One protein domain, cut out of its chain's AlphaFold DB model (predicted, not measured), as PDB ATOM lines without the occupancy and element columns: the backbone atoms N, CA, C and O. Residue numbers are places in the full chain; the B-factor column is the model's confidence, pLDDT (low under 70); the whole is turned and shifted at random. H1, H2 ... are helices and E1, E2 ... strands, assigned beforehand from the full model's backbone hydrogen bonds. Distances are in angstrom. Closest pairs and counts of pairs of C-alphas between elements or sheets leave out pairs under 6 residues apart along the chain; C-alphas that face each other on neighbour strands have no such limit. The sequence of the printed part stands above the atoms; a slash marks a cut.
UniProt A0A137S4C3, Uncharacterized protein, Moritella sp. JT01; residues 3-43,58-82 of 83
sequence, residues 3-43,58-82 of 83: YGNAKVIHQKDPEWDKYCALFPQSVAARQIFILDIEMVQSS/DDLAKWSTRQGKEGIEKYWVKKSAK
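AT A GLANCE: This is residues 3 to 43 and 58 to 82 of the 83 residues of an uncharacterized protein of Moritella sp. JT01 (UniProt A0A137S4C3). A long, narrow ribbon of two antiparallel strands, E1 and E2, makes one side of the model; the short helix H1 sits near its inner end, in the stretch that joins the strands. Beyond that same end, H2 and H3 form a separate, loosely joined corner of helices, with residues 76 to 82 sticking out. The printed part has 66 residues, in the order E1, H1, E2, H2, H3, class mixed, helices and strands. It is loose, with a radius of gyration of the C-alphas of 15.3 A and spans of 41 by 28 by 24 A.

IN THESE COORDINATES: E1, residues 3 to 10, begins at C-alpha 3 (174.701, 114.560, 181.591) and is 22.9 A long. H1 is residues 16 to 20. E2, residues 31 to 40, is 23.9 A long and bends by 59 degrees at residue 37. H2 is residues 59 to 65. H3, residues 68 to 80, is 18.4 A long and ends at C-alpha 80 (149.358, 101.923, 190.950).

HOW THE PARTS SIT: E1 and E2 are antiparallel neighbours at 169 degrees, with N 5 and O 36 at 2.9 A and N 9 and O 32 at 2.8 A, within hydrogen-bond range. The closest C-alphas of E1 and H1, Ile 9 and Trp 16, are 6.4 A apart; those of H1 and E2, Tyr 19 and Ile 32, 7.6 A. H1 is apart from H2 and H3. H2 and H3 are close but not clearly touching, at a steep tilt of 64 degrees, opposite ways; their closest C-alphas, Ser 64 and Ile 72, are 6.8 A apart. In H1, H2 and H3 every O i to N i+4 pair is within hydrogen-bond range.

THE WHOLE: The C-alphas farthest apart, Ser 43 and Glu 70, are 44.3 A apart. Residues 44 to 57 are not printed, a gap of 30.8 A between C-alphas 43 and 58. Of the links printed whole, none is long. Mean pLDDT of the printed part is 74.9; 18 residues are under 70, among them 39 to 43 and 79 to 82.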
ATOM      1  N   TYR A   3     174.623 114.151 180.190       57.50
ATOM      2  CA  TYR A   3     174.701 114.560 181.591       57.50
ATOM      3  C   TYR A   3     173.990 115.904 181.744       57.50
ATOM      4  O   TYR A   3     174.007 116.725 180.824       57.50
ATOM      5  N   GLY A   4     173.336 116.090 182.883       69.56
ATOM      6  CA  GLY A   4     172.494 117.243 183.154       69.56
ATOM      7  C   GLY A   4     171.564 116.989 184.333       69.56
ATOM      8  O   GLY A   4     171.435 115.854 184.803       69.56
ATOM      9  N   ASN A   5     170.913 118.050 184.787       75.06
ATOM     10  CA  ASN A   5     170.018 118.041 185.935       75.06
ATOM     11  C   ASN A   5     168.545 117.975 185.496       75.06
ATOM     12  O   ASN A   5     168.189 118.373 184.386       75.06
ATOM     13  N   ALA A   6     167.681 117.435 186.361       82.69
ATOM     14  CA  ALA A   6     166.263 117.238 186.070       82.69
ATOM     15  C   ALA A   6     165.390 117.747 187.223       82.69
ATOM     16  O   ALA A   6     165.476 117.237 188.340       82.69
ATOM     17  N   LYS A   7     164.510 118.713 186.941       85.69
ATOM     18  CA  LYS A   7     163.482 119.189 187.875       85.69
ATOM     19  C   LYS A   7     162.114 118.678 187.430       85.69
ATOM     20  O   LYS A   7     161.715 118.869 186.284       85.69
ATOM     21  N   VAL A   8     161.387 118.054 188.353       87.62
ATOM     22  CA  VAL A   8     159.993 117.638 188.145       87.62
ATOM     23  C   VAL A   8     159.069 118.730 188.677       87.62
ATOM     24  O   VAL A   8     159.326 119.285 189.743       87.62
ATOM     25  N   ILE A   9     158.007 119.036 187.935       86.56
ATOM     26  CA  ILE A   9     156.916 119.929 188.342       86.56
ATOM     27  C   ILE A   9     155.606 119.140 188.238       86.56
ATOM     28  O   ILE A   9     155.332 118.496 187.223       86.56
ATOM     29  N   HIS A  10     154.798 119.174 189.291       87.19
ATOM     30  CA  HIS A  10     153.512 118.493 189.418       87.19
ATOM     31  C   HIS A  10     152.343 119.483 189.333       87.19
ATOM     32  O   HIS A  10     152.508 120.672 189.581       87.19
ATOM     33  N   GLN A  11     151.124 118.982 189.092       83.06
ATOM     34  CA  GLN A  11     149.874 119.775 189.040       83.06
ATOM     35  C   GLN A  11     149.574 120.657 190.273       83.06
ATOM     36  O   GLN A  11     148.611 121.417 190.252       83.06
ATOM     37  N   LYS A  12     150.319 120.502 191.373       82.94
ATOM     38  CA  LYS A  12     150.137 121.248 192.629       82.94
ATOM     39  C   LYS A  12     151.223 122.299 192.875       82.94
ATOM     40  O   LYS A  12     151.098 123.062 193.828       82.94
ATOM     41  N   ASP A  13     152.273 122.323 192.059       85.69
ATOM     42  CA  ASP A  13     153.355 123.292 192.191       85.69
ATOM     43  C   ASP A  13     152.947 124.625 191.541       85.69
ATOM     44  O   ASP A  13     152.356 124.615 190.460       85.69
ATOM     45  N   PRO A  14     153.291 125.786 192.129       86.81
ATOM     46  CA  PRO A  14     152.860 127.099 191.629       86.81
ATOM     47  C   PRO A  14     153.447 127.466 190.255       86.81
ATOM     48  O   PRO A  14     153.008 128.420 189.623       86.81
ATOM     49  N   GLU A  15     154.439 126.714 189.776       85.69
ATOM     50  CA  GLU A  15     154.998 126.854 188.431       85.69
ATOM     51  C   GLU A  15     154.231 126.052 187.363       85.69
ATOM     52  O   GLU A  15     154.524 126.210 186.177       85.69
ATOM     53  N   TRP A  16     153.263 125.205 187.741       87.31
ATOM     54  CA  TRP A  16     152.574 124.305 186.812       87.31
ATOM     55  C   TRP A  16     151.942 125.040 185.628       87.31
ATOM     56  O   TRP A  16     152.302 124.751 184.490       87.31
ATOM     57  N   ASP A  17     151.052 126.007 185.864       85.31
ATOM     58  CA  ASP A  17     150.324 126.702 184.793       85.31
ATOM     59  C   ASP A  17     151.255 127.415 183.804       85.31
ATOM     60  O   ASP A  17     151.035 127.352 182.594       85.31
ATOM     61  N   LYS A  18     152.354 128.002 184.298       88.94
ATOM     62  CA  LYS A  18     153.383 128.670 183.482       88.94
ATOM     63  C   LYS A  18     154.001 127.731 182.442       88.94
ATOM     64  O   LYS A  18     154.224 128.151 181.310       88.94
ATOM     65  N   TYR A  19     154.302 126.487 182.819       85.12
ATOM     66  CA  TYR A  19     154.911 125.507 181.911       85.12
ATOM     67  C   TYR A  19     153.870 124.656 181.170       85.12
ATOM     68  O   TYR A  19     154.107 124.268 180.031       85.12
ATOM     69  N   CYS A  20     152.702 124.403 181.766       85.00
ATOM     70  CA  CYS A  20     151.601 123.672 181.139       85.00
ATOM     71  C   CYS A  20     150.996 124.457 179.963       85.00
ATOM     72  O   CYS A  20     150.671 123.865 178.937       85.00
ATOM     73  N   ALA A  21     150.939 125.793 180.054       85.81
ATOM     74  CA  ALA A  21     150.482 126.671 178.972       85.81
ATOM     75  C   ALA A  21     151.374 126.658 177.711       85.81
ATOM     76  O   ALA A  21     150.968 127.184 176.677       85.81
ATOM     77  N   LEU A  22     152.571 126.055 177.768       86.69
ATOM     78  CA  LEU A  22     153.446 125.858 176.603       86.69
ATOM     79  C   LEU A  22     153.032 124.653 175.736       86.69
ATOM     80  O   LEU A  22     153.601 124.451 174.664       86.69
ATOM     81  N   PHE A  23     152.063 123.851 176.188       82.50
ATOM     82  CA  PHE A  23     151.603 122.632 175.524       82.50
ATOM     83  C   PHE A  23     150.087 122.679 175.252       82.50
ATOM     84  O   PHE A  23     149.351 123.381 175.951       82.50
ATOM     85  N   PRO A  24     149.575 121.905 174.275       78.75
ATOM     86  CA  PRO A  24     148.135 121.701 174.115       78.75
ATOM     87  C   PRO A  24     147.500 121.165 175.408       78.75
ATOM     88  O   PRO A  24     148.060 120.277 176.056       78.75
ATOM     89  N   GLN A  25     146.321 121.676 175.782       72.19
ATOM     90  CA  GLN A  25     145.663 121.290 177.035       72.19
ATOM     91  C   GLN A  25     145.374 119.783 177.086       72.19
ATOM     92  O   GLN A  25     144.498 119.272 176.390       72.19
ATOM     93  N   SER A  26     146.085 119.072 177.966       70.50
ATOM     94  CA  SER A  26     145.938 117.631 178.162       70.50
ATOM     95  C   SER A  26     145.482 117.312 179.580       70.50
ATOM     96  O   SER A  26     146.240 117.434 180.544       70.50
ATOM     97  N   VAL A  27     144.252 116.805 179.707       70.56
ATOM     98  CA  VAL A  27     143.674 116.332 180.982       70.56
ATOM     99  C   VAL A  27     144.447 115.163 181.619       70.56
ATOM    100  O   VAL A  27     144.192 114.811 182.769       70.56
ATOM    101  N   ALA A  28     145.394 114.564 180.887       73.75
ATOM    102  CA  ALA A  28     146.240 113.464 181.341       73.75
ATOM    103  C   ALA A  28     147.661 113.889 181.778       73.75
ATOM    104  O   ALA A  28     148.409 113.054 182.292       73.75
ATOM    105  N   ALA A  29     148.054 115.157 181.606       78.06
ATOM    106  CA  ALA A  29     149.377 115.640 182.002       78.06
ATOM    107  C   ALA A  29     149.523 115.673 183.537       78.06
ATOM    108  O   ALA A  29     148.890 116.489 184.201       78.06
ATOM    109  N   ARG A  30     150.352 114.793 184.126       79.88
ATOM    110  CA  ARG A  30     150.611 114.745 185.588       79.88
ATOM    111  C   ARG A  30     151.892 115.442 186.041       79.88
ATOM    112  O   ARG A  30     151.996 115.820 187.208       79.88
ATOM    113  N   GLN A  31     152.895 115.464 185.170       84.31
ATOM    114  CA  GLN A  31     154.275 115.820 185.486       84.31
ATOM    115  C   GLN A  31     154.887 116.524 184.277       84.31
ATOM    116  O   GLN A  31     154.709 116.061 183.149       84.31
ATOM    117  N   ILE A  32     155.611 117.608 184.525       84.62
ATOM    118  CA  ILE A  32     156.460 118.303 183.557       84.62
ATOM    119  C   ILE A  32     157.902 118.092 184.021       84.62
ATOM    120  O   ILE A  32     158.200 118.245 185.204       84.62
ATOM    121  N   PHE A  33     158.789 117.726 183.098       85.75
ATOM    122  CA  PHE A  33     160.214 117.542 183.367       85.75
ATOM    123  C   PHE A  33     160.996 118.667 182.691       85.75
ATOM    124  O   PHE A  33     161.033 118.743 181.464       85.75
ATOM    125  N   ILE A  34     161.624 119.527 183.491       86.00
ATOM    126  CA  ILE A  34     162.635 120.475 183.017       86.00
ATOM    127  C   ILE A  34     163.981 119.749 183.058       86.00
ATOM    128  O   ILE A  34     164.314 119.118 184.064       86.00
ATOM    129  N   LEU A  35     164.718 119.793 181.946       83.31
ATOM    130  CA  LEU A  35     165.975 119.074 181.744       83.31
ATOM    131  C   LEU A  35     167.077 120.058 181.342       83.31
ATOM    132  O   LEU A  35     167.147 120.484 180.188       83.31
ATOM    133  N   ASP A  36     167.952 120.379 182.287       81.25
ATOM    134  CA  ASP A  36     169.119 121.233 182.086       81.25
ATOM    135  C   ASP A  36     170.293 120.366 181.611       81.25
ATOM    136  O   ASP A  36     170.989 119.731 182.404       81.25
ATOM    137  N   ILE A  37     170.468 120.266 180.289       77.94
ATOM    138  CA  ILE A  37     171.435 119.353 179.658       77.94
ATOM    139  C   ILE A  37     172.799 120.038 179.509       77.94
ATOM    140  O   ILE A  37     173.072 120.701 178.512       77.94
ATOM    141  N   GLU A  38     173.673 119.827 180.491       75.25
ATOM    142  CA  GLU A  38     175.015 120.420 180.558       75.25
ATOM    143  C   GLU A  38     176.010 119.805 179.560       75.25
ATOM    144  O   GLU A  38     176.887 120.500 179.049       75.25
ATOM    145  N   MET A  39     175.894 118.505 179.250       68.06
ATOM    146  CA  MET A  39     176.793 117.844 178.296       68.06
ATOM    147  C   MET A  39     176.083 116.801 177.431       68.06
ATOM    148  O   MET A  39     175.556 115.798 177.919       68.06
ATOM    149  N   VAL A  40     176.169 116.982 176.110       66.88
ATOM    150  CA  VAL A  40     175.750 115.997 175.105       66.88
ATOM    151  C   VAL A  40     176.983 115.343 174.485       66.88
ATOM    152  O   VAL A  40     177.547 115.855 173.522       66.88
ATOM    153  N   GLN A  41     177.393 114.176 174.991       55.22
ATOM    154  CA  GLN A  41     178.336 113.341 174.244       55.22
ATOM    155  C   GLN A  41     177.590 112.599 173.134       55.22
ATOM    156  O   GLN A  41     176.959 111.562 173.375       55.22
ATOM    157  N   SER A  42     177.718 113.110 171.913       59.06
ATOM    158  CA  SER A  42     177.431 112.372 170.685       59.06
ATOM    159  C   SER A  42     178.318 111.129 170.619       59.06
ATOM    160  O   SER A  42     179.533 111.237 170.460       59.06
ATOM    161  N   SER A  43     177.738 109.934 170.735       55.66
ATOM    162  CA  SER A  43     178.469 108.712 170.405       55.66
ATOM    163  C   SER A  43     178.643 108.628 168.888       55.66
ATOM    164  O   SER A  43     177.690 108.821 168.135       55.66
ATOM    165  N   ASP A  58     149.115 110.937 168.886       62.69
ATOM    166  CA  ASP A  58     147.780 111.372 169.304       62.69
ATOM    167  C   ASP A  58     146.892 110.244 169.888       62.69
ATOM    168  O   ASP A  58     145.884 110.520 170.535       62.69
ATOM    169  N   ASP A  59     147.274 108.966 169.752       67.69
ATOM    170  CA  ASP A  59     146.599 107.816 170.388       67.69
ATOM    171  C   ASP A  59     146.344 108.013 171.892       67.69
ATOM    172  O   ASP A  59     145.272 107.676 172.401       67.69
ATOM    173  N   LEU A  60     147.317 108.583 172.616       62.78
ATOM    174  CA  LEU A  60     147.198 108.813 174.056       62.78
ATOM    175  C   LEU A  60     146.218 109.951 174.374       62.78
ATOM    176  O   LEU A  60     145.473 109.856 175.354       62.78
ATOM    177  N   ALA A  61     146.180 110.996 173.542       65.31
ATOM    178  CA  ALA A  61     145.225 112.092 173.662       65.31
ATOM    179  C   ALA A  61     143.803 111.605 173.341       65.31
ATOM    180  O   ALA A  61     142.906 111.762 174.170       65.31
ATOM    181  N   LYS A  62     143.616 110.890 172.222       72.06
ATOM    182  CA  LYS A  62     142.357 110.217 171.853       72.06
ATOM    183  C   LYS A  62     141.852 109.288 172.962       72.06
ATOM    184  O   LYS A  62     140.680 109.363 173.334       72.06
ATOM    185  N   TRP A  63     142.717 108.438 173.526       71.00
ATOM    186  CA  TRP A  63     142.349 107.549 174.634       71.00
ATOM    187  C   TRP A  63     141.946 108.331 175.889       71.00
ATOM    188  O   TRP A  63     140.904 108.042 176.474       71.00
ATOM    189  N   SER A  64     142.720 109.351 176.267       66.75
ATOM    190  CA  SER A  64     142.450 110.178 177.452       66.75
ATOM    191  C   SER A  64     141.121 110.930 177.326       66.75
ATOM    192  O   SER A  64     140.284 110.862 178.226       66.75
ATOM    193  N   THR A  65     140.864 111.547 176.170       72.25
ATOM    194  CA  THR A  65     139.584 112.193 175.843       72.25
ATOM    195  C   THR A  65     138.418 111.203 175.920       72.25
ATOM    196  O   THR A  65     137.384 111.519 176.501       72.25
ATOM    197  N   ARG A  66     138.593 109.965 175.431       72.69
ATOM    198  CA  ARG A  66     137.572 108.898 175.496       72.69
ATOM    199  C   ARG A  66     137.397 108.269 176.888       72.69
ATOM    200  O   ARG A  66     136.529 107.415 177.062       72.69
ATOM    201  N   GLN A  67     138.230 108.596 177.874       68.50
ATOM    202  CA  GLN A  67     138.070 108.129 179.262       68.50
ATOM    203  C   GLN A  67     137.591 109.229 180.207       68.50
ATOM    204  O   GLN A  67     136.968 108.917 181.224       68.50
ATOM    205  N   GLY A  68     137.850 110.496 179.878       73.56
ATOM    206  CA  GLY A  68     137.536 111.623 180.747       73.56
ATOM    207  C   GLY A  68     138.297 111.571 182.077       73.56
ATOM    208  O   GLY A  68     139.060 110.643 182.361       73.56
ATOM    209  N   LYS A  69     138.089 112.587 182.917       70.81
ATOM    210  CA  LYS A  69     138.858 112.763 184.158       70.81
ATOM    211  C   LYS A  69     138.688 111.579 185.124       70.81
ATOM    212  O   LYS A  69     139.673 110.957 185.510       70.81
ATOM    213  N   GLU A  70     137.446 111.162 185.380       71.12
ATOM    214  CA  GLU A  70     137.148 110.007 186.239       71.12
ATOM    215  C   GLU A  70     137.725 108.678 185.731       71.12
ATOM    216  O   GLU A  70     138.202 107.872 186.532       71.12
ATOM    217  N   GLY A  71     137.661 108.404 184.421       72.06
ATOM    218  CA  GLY A  71     138.195 107.161 183.853       72.06
ATOM    219  C   GLY A  71     139.717 107.104 183.962       72.06
ATOM    220  O   GLY A  71     140.282 106.071 184.325       72.06
ATOM    221  N   ILE A  72     140.371 108.247 183.741       73.25
ATOM    222  CA  ILE A  72     141.806 108.452 183.948       73.25
ATOM    223  C   ILE A  72     142.174 108.231 185.428       73.25
ATOM    224  O   ILE A  72     143.085 107.451 185.715       73.25
ATOM    225  N   GLU A  73     141.458 108.837 186.377       71.88
ATOM    226  CA  GLU A  73     141.714 108.686 187.821       71.88
ATOM    227  C   GLU A  73     141.526 107.234 188.299       71.88
ATOM    228  O   GLU A  73     142.423 106.666 188.931       71.88
ATOM    229  N   LYS A  74     140.427 106.578 187.907       74.69
ATOM    230  CA  LYS A  74     140.166 105.154 188.204       74.69
ATOM    231  C   LYS A  74     141.238 104.238 187.591       74.69
ATOM    232  O   LYS A  74     141.639 103.255 188.219       74.69
ATOM    233  N   TYR A  75     141.762 104.574 186.407       72.00
ATOM    234  CA  TYR A  75     142.887 103.864 185.787       72.00
ATOM    235  C   TYR A  75     144.205 104.045 186.557       72.00
ATOM    236  O   TYR A  75     144.960 103.078 186.679       72.00
ATOM    237  N   TRP A  76     144.488 105.233 187.114       68.12
ATOM    238  CA  TRP A  76     145.669 105.426 187.969       68.12
ATOM    239  C   TRP A  76     145.601 104.541 189.211       68.12
ATOM    240  O   TRP A  76     146.524 103.762 189.422       68.12
ATOM    241  N   VAL A  77     144.501 104.584 189.972       72.44
ATOM    242  CA  VAL A  77     144.335 103.758 191.184       72.44
ATOM    243  C   VAL A  77     144.524 102.271 190.861       72.44
ATOM    244  O   VAL A  77     145.329 101.595 191.499       72.44
ATOM    245  N   LYS A  78     143.871 101.772 189.800       71.81
ATOM    246  CA  LYS A  78     143.964 100.364 189.378       71.81
ATOM    247  C   LYS A  78     145.364  99.939 188.903       71.81
ATOM    248  O   LYS A  78     145.687  98.757 188.990       71.81
ATOM    249  N   LYS A  79     146.179 100.859 188.375       68.50
ATOM    250  CA  LYS A  79     147.525 100.555 187.853       68.50
ATOM    251  C   LYS A  79     148.633 100.769 188.887       68.50
ATOM    252  O   LYS A  79     149.624 100.050 188.848       68.50
ATOM    253  N   SER A  80     148.458 101.713 189.810       60.72
ATOM    254  CA  SER A  80     149.358 101.923 190.950       60.72
ATOM    255  C   SER A  80     149.217 100.828 192.010       60.72
ATOM    256  O   SER A  80     150.214 100.457 192.612       60.72
ATOM    257  N   ALA A  81     148.028 100.237 192.177       58.00
ATOM    258  CA  ALA A  81     147.786  99.087 193.058       58.00
ATOM    259  C   ALA A  81     148.247  97.728 192.468       58.00
ATOM    260  O   ALA A  81     147.633  96.694 192.731       58.00
ATOM    261  N   LYS A  82     149.287  97.724 191.620       51.19
ATOM    262  CA  LYS A  82     149.887  96.504 191.044       51.19
ATOM    263  C   LYS A  82     151.423  96.505 191.132       51.19
ATOM    264  O   LYS A  82     152.102  96.072 190.199       51.19
TER     265      LYS A  82